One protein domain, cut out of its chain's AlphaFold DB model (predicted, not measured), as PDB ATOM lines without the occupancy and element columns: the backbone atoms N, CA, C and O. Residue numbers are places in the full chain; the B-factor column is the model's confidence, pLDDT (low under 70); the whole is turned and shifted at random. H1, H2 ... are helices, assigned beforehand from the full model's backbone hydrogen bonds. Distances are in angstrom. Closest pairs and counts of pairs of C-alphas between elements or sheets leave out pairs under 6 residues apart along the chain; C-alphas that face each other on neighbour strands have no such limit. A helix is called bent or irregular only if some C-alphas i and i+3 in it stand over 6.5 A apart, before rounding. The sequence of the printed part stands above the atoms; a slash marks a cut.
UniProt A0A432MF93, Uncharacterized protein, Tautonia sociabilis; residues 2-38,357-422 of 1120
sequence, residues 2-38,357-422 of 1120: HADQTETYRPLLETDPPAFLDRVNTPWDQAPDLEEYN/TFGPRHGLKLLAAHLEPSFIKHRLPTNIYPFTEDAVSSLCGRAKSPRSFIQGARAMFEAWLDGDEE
ATOM      1  N   HIS A   2     118.707 112.723 170.390       84.38
ATOM      2  CA  HIS A   2     120.131 112.953 170.625       84.38
ATOM      3  C   HIS A   2     120.313 114.021 171.714       84.38
ATOM      4  O   HIS A   2     119.684 115.075 171.648       84.38
ATOM      5  N   ALA A   3     121.183 113.769 172.691       77.69
ATOM      6  CA  ALA A   3     121.574 114.771 173.680       77.69
ATOM      7  C   ALA A   3     122.589 115.748 173.059       77.69
ATOM      8  O   ALA A   3     123.652 115.323 172.601       77.69
ATOM      9  N   ASP A   4     122.283 117.047 173.046       78.50
ATOM     10  CA  ASP A   4     123.203 118.094 172.577       78.50
ATOM     11  C   ASP A   4     124.131 118.551 173.710       78.50
ATOM     12  O   ASP A   4     124.033 119.662 174.224       78.50
ATOM     13  N   GLN A   5     125.031 117.657 174.128       69.25
ATOM     14  CA  GLN A   5     125.938 117.876 175.267       69.25
ATOM     15  C   GLN A   5     126.904 119.063 175.087       69.25
ATOM     16  O   GLN A   5     127.579 119.448 176.040       69.25
ATOM     17  N   THR A   6     127.004 119.621 173.877       74.50
ATOM     18  CA  THR A   6     127.844 120.781 173.551       74.50
ATOM     19  C   THR A   6     127.032 122.043 173.239       74.50
ATOM     20  O   THR A   6     127.615 123.006 172.742       74.50
ATOM     21  N   GLU A   7     125.709 122.033 173.477       79.12
ATOM     22  CA  GLU A   7     124.755 123.134 173.217       79.12
ATOM     23  C   GLU A   7     124.954 123.815 171.848       79.12
ATOM     24  O   GLU A   7     124.815 125.026 171.684       79.12
ATOM     25  N   THR A   8     125.347 123.036 170.839       85.12
ATOM     26  CA  THR A   8     125.794 123.571 169.546       85.12
ATOM     27  C   THR A   8     124.635 123.739 168.565       85.12
ATOM     28  O   THR A   8     124.697 124.581 167.670       85.12
ATOM     29  N   TYR A   9     123.572 122.953 168.734       87.25
ATOM     30  CA  TYR A   9     122.437 122.864 167.821       87.25
ATOM     31  C   TYR A   9     121.100 123.210 168.489       87.25
ATOM     32  O   TYR A   9     120.242 123.780 167.818       87.25
ATOM     33  N   ARG A  10     120.919 122.933 169.788       87.69
ATOM     34  CA  ARG A  10     119.707 123.270 170.557       87.69
ATOM     35  C   ARG A  10     119.397 124.780 170.486       87.69
ATOM     36  O   ARG A  10     118.303 125.087 170.025       87.69
ATOM     37  N   PRO A  11     120.337 125.723 170.723       88.75
ATOM     38  CA  PRO A  11     120.050 127.161 170.587       88.75
ATOM     39  C   PRO A  11     119.761 127.614 169.142       88.75
ATOM     40  O   PRO A  11     119.006 128.561 168.913       88.75
ATOM     41  N   LEU A  12     120.341 126.945 168.135       88.75
ATOM     42  CA  LEU A  12     120.057 127.229 166.719       88.75
ATOM     43  C   LEU A  12     118.640 126.789 166.332       88.75
ATOM     44  O   LEU A  12     117.960 127.478 165.577       88.75
ATOM     45  N   LEU A  13     118.194 125.651 166.862       88.62
ATOM     46  CA  LEU A  13     116.866 125.090 166.620       88.62
ATOM     47  C   LEU A  13     115.781 125.713 167.512       88.62
ATOM     48  O   LEU A  13     114.615 125.666 167.147       88.62
ATOM     49  N   GLU A  14     116.150 126.338 168.628       88.38
ATOM     50  CA  GLU A  14     115.269 127.191 169.434       88.38
ATOM     51  C   GLU A  14     115.012 128.544 168.743       88.38
ATOM     52  O   GLU A  14     113.884 129.032 168.704       88.38
ATOM     53  N   THR A  15     116.050 129.139 168.140       88.69
ATOM     54  CA  THR A  15     115.947 130.433 167.436       88.69
ATOM     55  C   THR A  15     115.383 130.332 166.014       88.69
ATOM     56  O   THR A  15     114.852 131.317 165.498       88.69
ATOM     57  N   ASP A  16     115.477 129.164 165.377       86.81
ATOM     58  CA  ASP A  16     114.975 128.885 164.026       86.81
ATOM     59  C   ASP A  16     114.361 127.466 163.947       86.81
ATOM     60  O   ASP A  16     114.915 126.576 163.286       86.81
ATOM     61  N   PRO A  17     113.234 127.223 164.646       86.94
ATOM     62  CA  PRO A  17     112.638 125.897 164.758       86.94
ATOM     63  C   PRO A  17     112.075 125.387 163.422       86.94
ATOM     64  O   PRO A  17     111.530 126.165 162.630       86.94
ATOM     65  N   PRO A  18     112.140 124.066 163.156       87.31
ATOM     66  CA  PRO A  18     111.472 123.469 162.007       87.31
ATOM     67  C   PRO A  18     109.955 123.675 162.083       87.31
ATOM     68  O   PRO A  18     109.347 123.554 163.142       87.31
ATOM     69  N   ALA A  19     109.311 123.935 160.945       81.12
ATOM     70  CA  ALA A  19     107.910 124.366 160.926       81.12
ATOM     71  C   ALA A  19     106.868 123.273 161.261       81.12
ATOM     72  O   ALA A  19     105.705 123.612 161.455       81.12
ATOM     73  N   PHE A  20     107.245 121.982 161.258       85.06
ATOM     74  CA  PHE A  20     106.375 120.817 161.534       85.06
ATOM     75  C   PHE A  20     104.922 120.950 161.017       85.06
ATOM     76  O   PHE A  20     103.960 120.747 161.756       85.06
ATOM     77  N   LEU A  21     104.771 121.309 159.734       84.44
ATOM     78  CA  LEU A  21     103.471 121.547 159.094       84.44
ATOM     79  C   LEU A  21     102.637 120.257 159.007       84.44
ATOM     80  O   LEU A  21     102.792 119.456 158.091       84.44
ATOM     81  N   ASP A  22     101.721 120.065 159.949       80.38
ATOM     82  CA  ASP A  22     100.832 118.904 160.062       80.38
ATOM     83  C   ASP A  22      99.549 119.022 159.215       80.38
ATOM     84  O   ASP A  22      98.723 118.099 159.179       80.38
ATOM     85  N   ARG A  23      99.365 120.157 158.524       80.31
ATOM     86  CA  ARG A  23      98.122 120.507 157.837       80.31
ATOM     87  C   ARG A  23      98.326 121.286 156.535       80.31
ATOM     88  O   ARG A  23      99.161 122.177 156.443       80.31
ATOM     89  N   VAL A  24      97.481 120.963 155.554       86.00
ATOM     90  CA  VAL A  24      97.348 121.616 154.244       86.00
ATOM     91  C   VAL A  24      95.865 121.951 154.067       86.00
ATOM     92  O   VAL A  24      95.031 121.058 154.170       86.00
ATOM     93  N   ASN A  25      95.532 123.225 153.848       81.88
ATOM     94  CA  ASN A  25      94.158 123.755 153.812       81.88
ATOM     95  C   ASN A  25      93.665 124.040 152.387       81.88
ATOM     96  O   ASN A  25      92.459 124.176 152.151       81.88
ATOM     97  N   THR A  26      94.601 124.226 151.456       88.56
ATOM     98  CA  THR A  26      94.346 124.417 150.026       88.56
ATOM     99  C   THR A  26      95.441 123.727 149.207       88.56
ATOM    100  O   THR A  26      96.552 123.549 149.710       88.56
ATOM    101  N   PRO A  27      95.195 123.404 147.925       91.50
ATOM    102  CA  PRO A  27      96.237 122.922 147.017       91.50
ATOM    103  C   PRO A  27      97.365 123.931 146.733       91.50
ATOM    104  O   PRO A  27      98.334 123.577 146.066       91.50
ATOM    105  N   TRP A  28      97.235 125.178 147.199       89.25
ATOM    106  CA  TRP A  28      98.180 126.278 146.972       89.25
ATOM    107  C   TRP A  28      99.092 126.545 148.178       89.25
ATOM    108  O   TRP A  28     100.025 127.345 148.074       89.25
ATOM    109  N   ASP A  29      98.827 125.892 149.314       87.12
ATOM    110  CA  ASP A  29      99.699 125.917 150.486       87.12
ATOM    111  C   ASP A  29     101.061 125.273 150.131       87.12
ATOM    112  O   ASP A  29     101.184 124.502 149.176       87.12
ATOM    113  N   GLN A  30     102.107 125.567 150.907       84.62
ATOM    114  CA  GLN A  30     103.415 124.922 150.760       84.62
ATOM    115  C   GLN A  30     103.715 124.061 151.983       84.62
ATOM    116  O   GLN A  30     103.944 124.590 153.068       84.62
ATOM    117  N   ALA A  31     103.770 122.744 151.786       88.75
ATOM    118  CA  ALA A  31     104.231 121.784 152.782       88.75
ATOM    119  C   ALA A  31     105.327 120.865 152.198       88.75
ATOM    120  O   ALA A  31     105.339 120.620 150.984       88.75
ATOM    121  N   PRO A  32     106.247 120.344 153.035       91.00
ATOM    122  CA  PRO A  32     107.160 119.265 152.658       91.00
ATOM    123  C   PRO A  32     106.402 118.053 152.112       91.00
ATOM    124  O   PRO A  32     105.398 117.641 152.687       91.00
ATOM    125  N   ASP A  33     106.862 117.476 150.999       91.38
ATOM    126  CA  ASP A  33     106.141 116.402 150.311       91.38
ATOM    127  C   ASP A  33     106.960 115.111 150.217       91.38
ATOM    128  O   ASP A  33     108.065 115.093 149.678       91.38
ATOM    129  N   LEU A  34     106.381 114.005 150.692       92.44
ATOM    130  CA  LEU A  34     106.919 112.661 150.509       92.44
ATOM    131  C   LEU A  34     106.278 112.022 149.271       92.44
ATOM    132  O   LEU A  34     105.241 111.361 149.379       92.44
ATOM    133  N   GLU A  35     106.905 112.186 148.101       89.44
ATOM    134  CA  GLU A  35     106.369 111.729 146.804       89.44
ATOM    135  C   GLU A  35     105.949 110.249 146.768       89.44
ATOM    136  O   GLU A  35     105.041 109.884 146.022       89.44
ATOM    137  N   GLU A  36     106.597 109.385 147.557       90.94
ATOM    138  CA  GLU A  36     106.273 107.955 147.651       90.94
ATOM    139  C   GLU A  36     104.910 107.681 148.309       90.94
ATOM    140  O   GLU A  36     104.252 106.702 147.959       90.94
ATOM    141  N   TYR A  37     104.470 108.529 149.241       92.50
ATOM    142  CA  TYR A  37     103.212 108.353 149.965       92.50
ATOM    143  C   TYR A  37     102.026 108.799 149.101       92.50
ATOM    144  O   TYR A  37     102.097 109.841 148.448       92.50
ATOM    145  N   ASN A  38     100.941 108.017 149.065       95.38
ATOM    146  CA  ASN A  38      99.782 108.209 148.174       95.38
ATOM    147  C   ASN A  38     100.124 108.227 146.666       95.38
ATOM    148  O   ASN A  38      99.334 108.689 145.833       95.38
ATOM    149  N   THR A 357      97.563 103.685 153.966       88.44
ATOM    150  CA  THR A 357      97.652 103.704 155.427       88.44
ATOM    151  C   THR A 357      99.024 104.203 155.875       88.44
ATOM    152  O   THR A 357     100.062 103.859 155.300       88.44
ATOM    153  N   PHE A 358      99.046 105.040 156.913       88.81
ATOM    154  CA  PHE A 358     100.302 105.459 157.524       88.81
ATOM    155  C   PHE A 358     100.963 104.291 158.267       88.81
ATOM    156  O   PHE A 358     100.301 103.335 158.665       88.81
ATOM    157  N   GLY A 359     102.284 104.352 158.437       84.31
ATOM    158  CA  GLY A 359     103.030 103.291 159.105       84.31
ATOM    159  C   GLY A 359     104.546 103.478 159.033       84.31
ATOM    160  O   GLY A 359     105.019 104.392 158.345       84.31
ATOM    161  N   PRO A 360     105.323 102.597 159.694       81.56
ATOM    162  CA  PRO A 360     106.752 102.804 159.959       81.56
ATOM    163  C   PRO A 360     107.611 103.089 158.723       81.56
ATOM    164  O   PRO A 360     108.503 103.930 158.774       81.56
ATOM    165  N   ARG A 361     107.292 102.468 157.576       82.06
ATOM    166  CA  ARG A 361     108.014 102.669 156.303       82.06
ATOM    167  C   ARG A 361     108.004 104.122 155.790       82.06
ATOM    168  O   ARG A 361     108.822 104.460 154.941       82.06
ATOM    169  N   HIS A 362     107.071 104.956 156.259       88.06
ATOM    170  CA  HIS A 362     106.933 106.354 155.840       88.06
ATOM    171  C   HIS A 362     107.570 107.341 156.828       88.06
ATOM    172  O   HIS A 362     108.082 108.368 156.393       88.06
ATOM    173  N   GLY A 363     107.541 107.055 158.137       89.31
ATOM    174  CA  GLY A 363     107.816 108.050 159.183       89.31
ATOM    175  C   GLY A 363     109.205 108.678 159.119       89.31
ATOM    176  O   GLY A 363     109.309 109.900 159.151       89.31
ATOM    177  N   LEU A 364     110.258 107.872 158.936       91.12
ATOM    178  CA  LEU A 364     111.634 108.371 158.783       91.12
ATOM    179  C   LEU A 364     111.770 109.332 157.593       91.12
ATOM    180  O   LEU A 364     112.304 110.427 157.742       91.12
ATOM    181  N   LYS A 365     111.247 108.948 156.419       92.12
ATOM    182  CA  LYS A 365     111.316 109.774 155.203       92.12
ATOM    183  C   LYS A 365     110.470 111.042 155.319       92.12
ATOM    184  O   LYS A 365     110.889 112.096 154.856       92.12
ATOM    185  N   LEU A 366     109.293 110.937 155.937       92.75
ATOM    186  CA  LEU A 366     108.399 112.069 156.154       92.75
ATOM    187  C   LEU A 366     109.039 113.081 157.114       92.75
ATOM    188  O   LEU A 366     109.121 114.259 156.787       92.75
ATOM    189  N   LEU A 367     109.567 112.623 158.252       93.25
ATOM    190  CA  LEU A 367     110.265 113.487 159.204       93.25
ATOM    191  C   LEU A 367     111.500 114.148 158.575       93.25
ATOM    192  O   LEU A 367     111.684 115.352 158.730       93.25
ATOM    193  N   ALA A 368     112.295 113.394 157.810       92.88
ATOM    194  CA  ALA A 368     113.441 113.939 157.086       92.88
ATOM    195  C   ALA A 368     113.037 115.049 156.098       92.88
ATOM    196  O   ALA A 368     113.713 116.069 156.036       92.88
ATOM    197  N   ALA A 369     111.914 114.908 155.383       92.44
ATOM    198  CA  ALA A 369     111.402 115.962 154.502       92.44
ATOM    199  C   ALA A 369     110.989 117.232 155.276       92.44
ATOM    200  O   ALA A 369     111.205 118.344 154.799       92.44
ATOM    201  N   HIS A 370     110.434 117.092 156.485       92.31
ATOM    202  CA  HIS A 370     110.105 118.237 157.345       92.31
ATOM    203  C   HIS A 370     111.334 118.933 157.946       92.31
ATOM    204  O   HIS A 370     111.291 120.143 158.168       92.31
ATOM    205  N   LEU A 371     112.414 118.190 158.196       93.38
ATOM    206  CA  LEU A 371     113.651 118.700 158.793       93.38
ATOM    207  C   LEU A 371     114.706 119.126 157.759       93.38
ATOM    208  O   LEU A 371     115.646 119.832 158.121       93.38
ATOM    209  N   GLU A 372     114.548 118.768 156.480       92.44
ATOM    210  CA  GLU A 372     115.481 119.087 155.391       92.44
ATOM    211  C   GLU A 372     115.907 120.573 155.334       92.44
ATOM    212  O   GLU A 372     117.115 120.822 155.246       92.44
ATOM    213  N   PRO A 373     115.007 121.576 155.463       90.81
ATOM    214  CA  PRO A 373     115.414 122.983 155.459       90.81
ATOM    215  C   PRO A 373     116.384 123.324 156.599       90.81
ATOM    216  O   PRO A 373     117.410 123.966 156.363       90.81
ATOM    217  N   SER A 374     116.100 122.854 157.817       91.06
ATOM    218  CA  SER A 374     116.931 123.080 159.006       91.06
ATOM    219  C   SER A 374     118.234 122.275 158.950       91.06
ATOM    220  O   SER A 374     119.292 122.806 159.284       91.06
ATOM    221  N   PHE A 375     118.190 121.033 158.452       91.81
ATOM    222  CA  PHE A 375     119.363 120.186 158.214       91.81
ATOM    223  C   PHE A 375     120.364 120.853 157.265       91.81
ATOM    224  O   PHE A 375     121.547 120.945 157.593       91.81
ATOM    225  N   ILE A 376     119.896 121.378 156.126       91.75
ATOM    226  CA  ILE A 376     120.749 122.064 155.143       91.75
ATOM    227  C   ILE A 376     121.268 123.398 155.699       91.75
ATOM    228  O   ILE A 376     122.460 123.691 155.576       91.75
ATOM    229  N   LYS A 377     120.393 124.206 156.316       92.06
ATOM    230  CA  LYS A 377     120.717 125.554 156.815       92.06
ATOM    231  C   LYS A 377     121.733 125.530 157.959       92.06
ATOM    232  O   LYS A 377     122.721 126.259 157.901       92.06
ATOM    233  N   HIS A 378     121.517 124.670 158.954       91.38
ATOM    234  CA  HIS A 378     122.332 124.597 160.176       91.38
ATOM    235  C   HIS A 378     123.397 123.495 160.144       91.38
ATOM    236  O   HIS A 378     124.174 123.373 161.088       91.38
ATOM    237  N   ARG A 379     123.465 122.707 159.060       90.50
ATOM    238  CA  ARG A 379     124.393 121.568 158.895       90.50
ATOM    239  C   ARG A 379     124.310 120.588 160.069       90.50
ATOM    240  O   ARG A 379     125.323 120.242 160.679       90.50
ATOM    241  N   LEU A 380     123.083 120.186 160.402       90.69
ATOM    242  CA  LEU A 380     122.821 119.284 161.526       90.69
ATOM    243  C   LEU A 380     123.485 117.908 161.288       90.69
ATOM    244  O   LEU A 380     123.664 117.517 160.132       90.69
ATOM    245  N   PRO A 381     123.824 117.137 162.342       89.62
ATOM    246  CA  PRO A 381     124.549 115.868 162.199       89.62
ATOM    247  C   PRO A 381     123.840 114.808 161.342       89.62
ATOM    248  O   PRO A 381     124.495 114.016 160.666       89.62
ATOM    249  N   THR A 382     122.505 114.786 161.364       91.31
ATOM    250  CA  THR A 382     121.660 113.881 160.574       91.31
ATOM    251  C   THR A 382     120.453 114.639 160.022       91.31
ATOM    252  O   THR A 382     120.006 115.628 160.603       91.31
ATOM    253  N   ASN A 383     119.882 114.157 158.916       91.00
ATOM    254  CA  ASN A 383     118.678 114.740 158.303       91.00
ATOM    255  C   ASN A 383     117.395 114.549 159.132       91.00
ATOM    256  O   ASN A 383     116.355 115.089 158.764       91.00
ATOM    257  N   ILE A 384     117.468 113.800 160.236       92.56
ATOM    258  CA  ILE A 384     116.402 113.668 161.234       92.56
ATOM    259  C   ILE A 384     116.777 114.262 162.600       92.56
ATOM    260  O   ILE A 384     116.041 114.066 163.557       92.56
ATOM    261  N   TYR A 385     117.901 114.971 162.737       92.12
ATOM    262  CA  TYR A 385     118.327 115.541 164.020       92.12
ATOM    263  C   TYR A 385     117.289 116.553 164.552       92.12
ATOM    264  O   TYR A 385     116.818 117.377 163.764       92.12
ATOM    265  N   PRO A 386     116.930 116.545 165.855       91.69
ATOM    266  CA  PRO A 386     117.533 115.803 166.978       91.69
ATOM    267  C   PRO A 386     116.943 114.401 167.251       91.69
ATOM    268  O   PRO A 386     117.238 113.792 168.282       91.69
ATOM    269  N   PHE A 387     116.116 113.849 166.365       92.06
ATOM    270  CA  PHE A 387     115.480 112.545 166.563       92.06
ATOM    271  C   PHE A 387     116.446 111.378 166.316       92.06
ATOM    272  O   PHE A 387     117.336 111.442 165.472       92.06
ATOM    273  N   THR A 388     116.230 110.282 167.046       90.44
ATOM    274  CA  THR A 388     116.863 108.975 166.808       90.44
ATOM    275  C   THR A 388     115.894 108.062 166.051       90.44
ATOM    276  O   THR A 388     114.680 108.234 166.168       90.44
ATOM    277  N   GLU A 389     116.388 107.060 165.315       88.75
ATOM    278  CA  GLU A 389     115.509 106.125 164.586       88.75
ATOM    279  C   GLU A 389     114.514 105.406 165.517       88.75
ATOM    280  O   GLU A 389     113.340 105.276 165.172       88.75
ATOM    281  N   ASP A 390     114.929 105.051 166.738       86.19
ATOM    282  CA  ASP A 390     114.048 104.468 167.762       86.19
ATOM    283  C   ASP A 390     112.928 105.422 168.206       86.19
ATOM    284  O   ASP A 390     111.784 105.000 168.389       86.19
ATOM    285  N   ALA A 391     113.221 106.721 168.329       86.31
ATOM    286  CA  ALA A 391     112.213 107.728 168.661       86.31
ATOM    287  C   ALA A 391     111.177 107.859 167.532       86.31
ATOM    288  O   ALA A 391     109.973 107.903 167.791       86.31
ATOM    289  N   VAL A 392     111.631 107.825 166.275       88.81
ATOM    290  CA  VAL A 392     110.753 107.813 165.097       88.81
ATOM    291  C   VAL A 392     109.921 106.531 165.028       88.81
ATOM    292  O   VAL A 392     108.724 106.595 164.756       88.81
ATOM    293  N   SER A 393     110.516 105.375 165.329       86.81
ATOM    294  CA  SER A 393     109.827 104.083 165.398       86.81
ATOM    295  C   SER A 393     108.720 104.089 166.464       86.81
ATOM    296  O   SER A 393     107.578 103.714 166.184       86.81
ATOM    297  N   SER A 394     109.015 104.625 167.655       85.00
ATOM    298  CA  SER A 394     108.049 104.819 168.747       85.00
ATOM    299  C   SER A 394     106.891 105.745 168.343       85.00
ATOM    300  O   SER A 394     105.722 105.407 168.555       85.00
ATOM    301  N   LEU A 395     107.182 106.867 167.668       85.81
ATOM    302  CA  LEU A 395     106.160 107.754 167.096       85.81
ATOM    303  C   LEU A 395     105.297 107.040 166.041       85.81
ATOM    304  O   LEU A 395     104.070 107.147 166.078       85.81
ATOM    305  N   CYS A 396     105.898 106.258 165.139       86.56
ATOM    306  CA  CYS A 396     105.164 105.465 164.149       86.56
ATOM    307  C   CYS A 396     104.263 104.390 164.769       86.56
ATOM    308  O   CYS A 396     103.228 104.076 164.186       86.56
ATOM    309  N   GLY A 397     104.625 103.832 165.927       81.25
ATOM    310  CA  GLY A 397     103.790 102.874 166.658       81.25
ATOM    311  C   GLY A 397     102.546 103.496 167.307       81.25
ATOM    312  O   GLY A 397     101.595 102.778 167.612       81.25
ATOM    313  N   ARG A 398     102.539 104.821 167.513       80.44
ATOM    314  CA  ARG A 398     101.434 105.577 168.135       80.44
ATOM    315  C   ARG A 398     100.559 106.306 167.105       80.44
ATOM    316  O   ARG A 398      99.354 106.440 167.311       80.44
ATOM    317  N   ALA A 399     101.150 106.775 166.008       82.38
ATOM    318  CA  ALA A 399     100.477 107.579 164.990       82.38
ATOM    319  C   ALA A 399      99.631 106.745 164.008       82.38
ATOM    320  O   ALA A 399     100.090 105.745 163.459       82.38
ATOM    321  N   LYS A 400      98.409 107.210 163.716       81.94
ATOM    322  CA  LYS A 400      97.478 106.573 162.758       81.94
ATOM    323  C   LYS A 400      97.462 107.246 161.380       81.94
ATOM    324  O   LYS A 400      96.999 106.657 160.407       81.94
ATOM    325  N   SER A 401      97.969 108.473 161.289       88.00
ATOM    326  CA  SER A 401      98.010 109.305 160.080       88.00
ATOM    327  C   SER A 401      99.278 110.177 160.048       88.00
ATOM    328  O   SER A 401      99.841 110.442 161.118       88.00
ATOM    329  N   PRO A 402      99.709 110.680 158.869       90.31
ATOM    330  CA  PRO A 402     100.816 111.636 158.760       90.31
ATOM    331  C   PRO A 402     100.668 112.839 159.700       90.31
ATOM    332  O   PRO A 402     101.627 113.199 160.374       90.31
ATOM    333  N   ARG A 403      99.454 113.399 159.819       86.62
ATOM    334  CA  ARG A 403      99.145 114.499 160.748       86.62
ATOM    335  C   ARG A 403      99.496 114.139 162.192       86.62
ATOM    336  O   ARG A 403     100.316 114.815 162.803       86.62
ATOM    337  N   SER A 404      98.942 113.037 162.709       84.44
ATOM    338  CA  SER A 404      99.200 112.595 164.092       84.44
ATOM    339  C   SER A 404     100.681 112.285 164.357       84.44
ATOM    340  O   SER A 404     101.165 112.457 165.473       84.44
ATOM    341  N   PHE A 405     101.421 111.868 163.323       90.06
ATOM    342  CA  PHE A 405     102.861 111.639 163.402       90.06
ATOM    343  C   PHE A 405     103.652 112.950 163.493       90.06
ATOM    344  O   PHE A 405     104.505 113.070 164.369       90.06
ATOM    345  N   ILE A 406     103.357 113.942 162.644       89.81
ATOM    346  CA  ILE A 406     104.028 115.252 162.678       89.81
ATOM    347  C   ILE A 406     103.693 116.020 163.962       89.81
ATOM    348  O   ILE A 406     104.588 116.620 164.550       89.81
ATOM    349  N   GLN A 407     102.459 115.927 164.462       83.81
ATOM    350  CA  GLN A 407     102.075 116.471 165.770       83.81
ATOM    351  C   GLN A 407     102.873 115.834 166.916       83.81
ATOM    352  O   GLN A 407     103.418 116.546 167.757       83.81
ATOM    353  N   GLY A 408     102.996 114.501 166.926       84.31
ATOM    354  CA  GLY A 408     103.813 113.789 167.912       84.31
ATOM    355  C   GLY A 408     105.307 114.114 167.807       84.31
ATOM    356  O   GLY A 408     105.980 114.221 168.830       84.31
ATOM    357  N   ALA A 409     105.822 114.319 166.591       89.25
ATOM    358  CA  ALA A 409     107.192 114.772 166.370       89.25
ATOM    359  C   ALA A 409     107.407 116.197 166.902       89.25
ATOM    360  O   ALA A 409     108.372 116.420 167.627       89.25
ATOM    361  N   ARG A 410     106.489 117.136 166.620       88.00
ATOM    362  CA  ARG A 410     106.553 118.516 167.125       88.00
ATOM    363  C   ARG A 410     106.576 118.556 168.654       88.00
ATOM    364  O   ARG A 410     107.498 119.130 169.213       88.00
ATOM    365  N   ALA A 411     105.650 117.860 169.316       83.44
ATOM    366  CA  ALA A 411     105.595 117.807 170.779       83.44
ATOM    367  C   ALA A 411     106.859 117.180 171.406       83.44
ATOM    368  O   ALA A 411     107.339 117.631 172.442       83.44
ATOM    369  N   MET A 412     107.434 116.154 170.766       86.88
ATOM    370  CA  MET A 412     108.703 115.558 171.205       86.88
ATOM    371  C   MET A 412     109.895 116.510 171.004       86.88
ATOM    372  O   MET A 412     110.830 116.486 171.800       86.88
ATOM    373  N   PHE A 413     109.876 117.328 169.951       89.50
ATOM    374  CA  PHE A 413     110.887 118.351 169.688       89.50
ATOM    375  C   PHE A 413     110.791 119.526 170.672       89.50
ATOM    376  O   PHE A 413     111.822 119.935 171.193       89.50
ATOM    377  N   GLU A 414     109.580 120.002 170.975       84.75
ATOM    378  CA  GLU A 414     109.314 121.037 171.988       84.75
ATOM    379  C   GLU A 414     109.853 120.596 173.364       84.75
ATOM    380  O   GLU A 414     110.754 121.242 173.891       84.75
ATOM    381  N   ALA A 415     109.480 119.406 173.853       83.31
ATOM    382  CA  ALA A 415     110.003 118.866 175.118       83.31
ATOM    383  C   ALA A 415     111.543 118.698 175.149       83.31
ATOM    384  O   ALA A 415     112.168 118.753 176.207       83.31
ATOM    385  N   TRP A 416     112.182 118.493 173.990       88.00
ATOM    386  CA  TRP A 416     113.644 118.426 173.877       88.00
ATOM    387  C   TRP A 416     114.323 119.805 173.865       88.00
ATOM    388  O   TRP A 416     115.501 119.885 174.228       88.00
ATOM    389  N   LEU A 417     113.621 120.869 173.460       86.12
ATOM    390  CA  LEU A 417     114.070 122.250 173.657       86.12
ATOM    391  C   LEU A 417     113.959 122.637 175.137       86.12
ATOM    392  O   LEU A 417     114.930 123.143 175.691       86.12
ATOM    393  N   ASP A 418     112.833 122.303 175.778       82.19
ATOM    394  CA  ASP A 418     112.554 122.612 177.189       82.19
ATOM    395  C   ASP A 418     113.479 121.867 178.180       82.19
ATOM    396  O   ASP A 418     113.646 122.286 179.324       82.19
ATOM    397  N   GLY A 419     114.129 120.784 177.733       74.75
ATOM    398  CA  GLY A 419     115.096 120.013 178.524       74.75
ATOM    399  C   GLY A 419     114.495 118.861 179.337       74.75
ATOM    400  O   GLY A 419     115.207 118.252 180.136       74.75
ATOM    401  N   ASP A 420     113.225 118.515 179.104       65.44
ATOM    402  CA  ASP A 420     112.469 117.468 179.810       65.44
ATOM    403  C   ASP A 420     112.865 116.041 179.363       65.44
ATOM    404  O   ASP A 420     112.052 115.229 178.908       65.44
ATOM    405  N   GLU A 421     114.151 115.698 179.491       54.88
ATOM    406  CA  GLU A 421     114.692 114.417 179.014       54.88
ATOM    407  C   GLU A 421     114.193 113.202 179.834       54.88
ATOM    408  O   GLU A 421     114.053 112.112 179.277       54.88
ATOM    409  N   GLU A 422     113.821 113.377 181.112       45.44
ATOM    410  CA  GLU A 422     113.270 112.301 181.965       45.44
ATOM    411  C   GLU A 422     111.812 111.914 181.625       45.44
ATOM    412  O   GLU A 422     111.363 110.820 181.971       45.44
TER     413      GLU A 422
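What this domain is: This is residues 2 to 38 and 357 to 422 of the 1120 residues of an uncharacterized protein of Tautonia sociabilis (UniProt A0A432MF93). Three helices, H2, H3 and H4, pack on one another at steep crossing angles: the first part of the kinked H2, the chain-later half of H3 and the first part of H4 come together at one end, and from there H2 and H4 spread apart. The short H1 sits near the far ends of H2 and H4, and the long loop of residues 16 to 38 leads from it back to the other end of the model, with Pro 27 far out. The printed part has 103 residues with four named helices, in the order H1, H2, H3, H4, and no named strand; the class is all helix, with 52 residues in the helices. The whole is compact, with a radius of gyration of the C-alphas of 13.5 A and spans of 40 by 29 by 20 A.

Where its parts are: H2, residues 360 to 378, is the longest helix by residues and measures 26.8 A from first to last C-alpha; it begins at C-alpha 360 at (106.752, 102.804, 159.959). It has a kink of 50 degrees near residue 372 and is irregular, with C-alphas 370 and 373 at 7.4 A. H4, residues 402 to 418, measures 24.5 A and ends at C-alpha 418 at (112.554, 122.612, 177.189). H3, residues 389 to 398, measures 14.5 A. H1, residues 10 to 15, measures 8.7 A and begins at C-alpha 10 at (119.707, 123.270, 170.557).

How they stand to each other: H2 touches H3 with residues 360 to 364 alone, at a steep tilt of 51 degrees, opposite ways; their closest C-alphas, of Pro 360 and Cys 396, are 5.2 A apart. With residues 363 to 367 alone H2 touches H4, at a steep tilt of 48 degrees, the same way; the closest C-alphas, of Leu 367 and Ile 406, are 7.4 A apart. H3 touches residues 405 to 409 of H4 at a steep tilt of 53 degrees, opposite ways, the closest C-alphas being those of Leu 395 and Phe 405 at 6.3 A. H1 is close to H4 but not clearly touching, with the C-alphas of Arg 10 and Leu 417 closest at 6.5 A; the tilt of 72 degrees is only just about perpendicular. H1 is also close to H2 but not clearly touching, with the C-alphas of Leu 12 and His 378 closest at 7.4 A. H1 and H3 are apart. In H1, H3 and H4 every O i to N i+4 pair is within hydrogen-bond range, and in H2 11 of 15 are.

The domain as a whole: The two C-alphas farthest apart, of Thr 6 and Pro 27, are 41.3 A apart. Residues 39 to 356 are cut out, and C-alphas 38 and 357 are 8.8 A apart across the cut, which lies in the link from H1 to H2. The link from H2 to H3 is short and that from H3 to H4 is tight. The mean pLDDT of the printed part is 86.4; residue 5 and residues 420 to 422 are under 70.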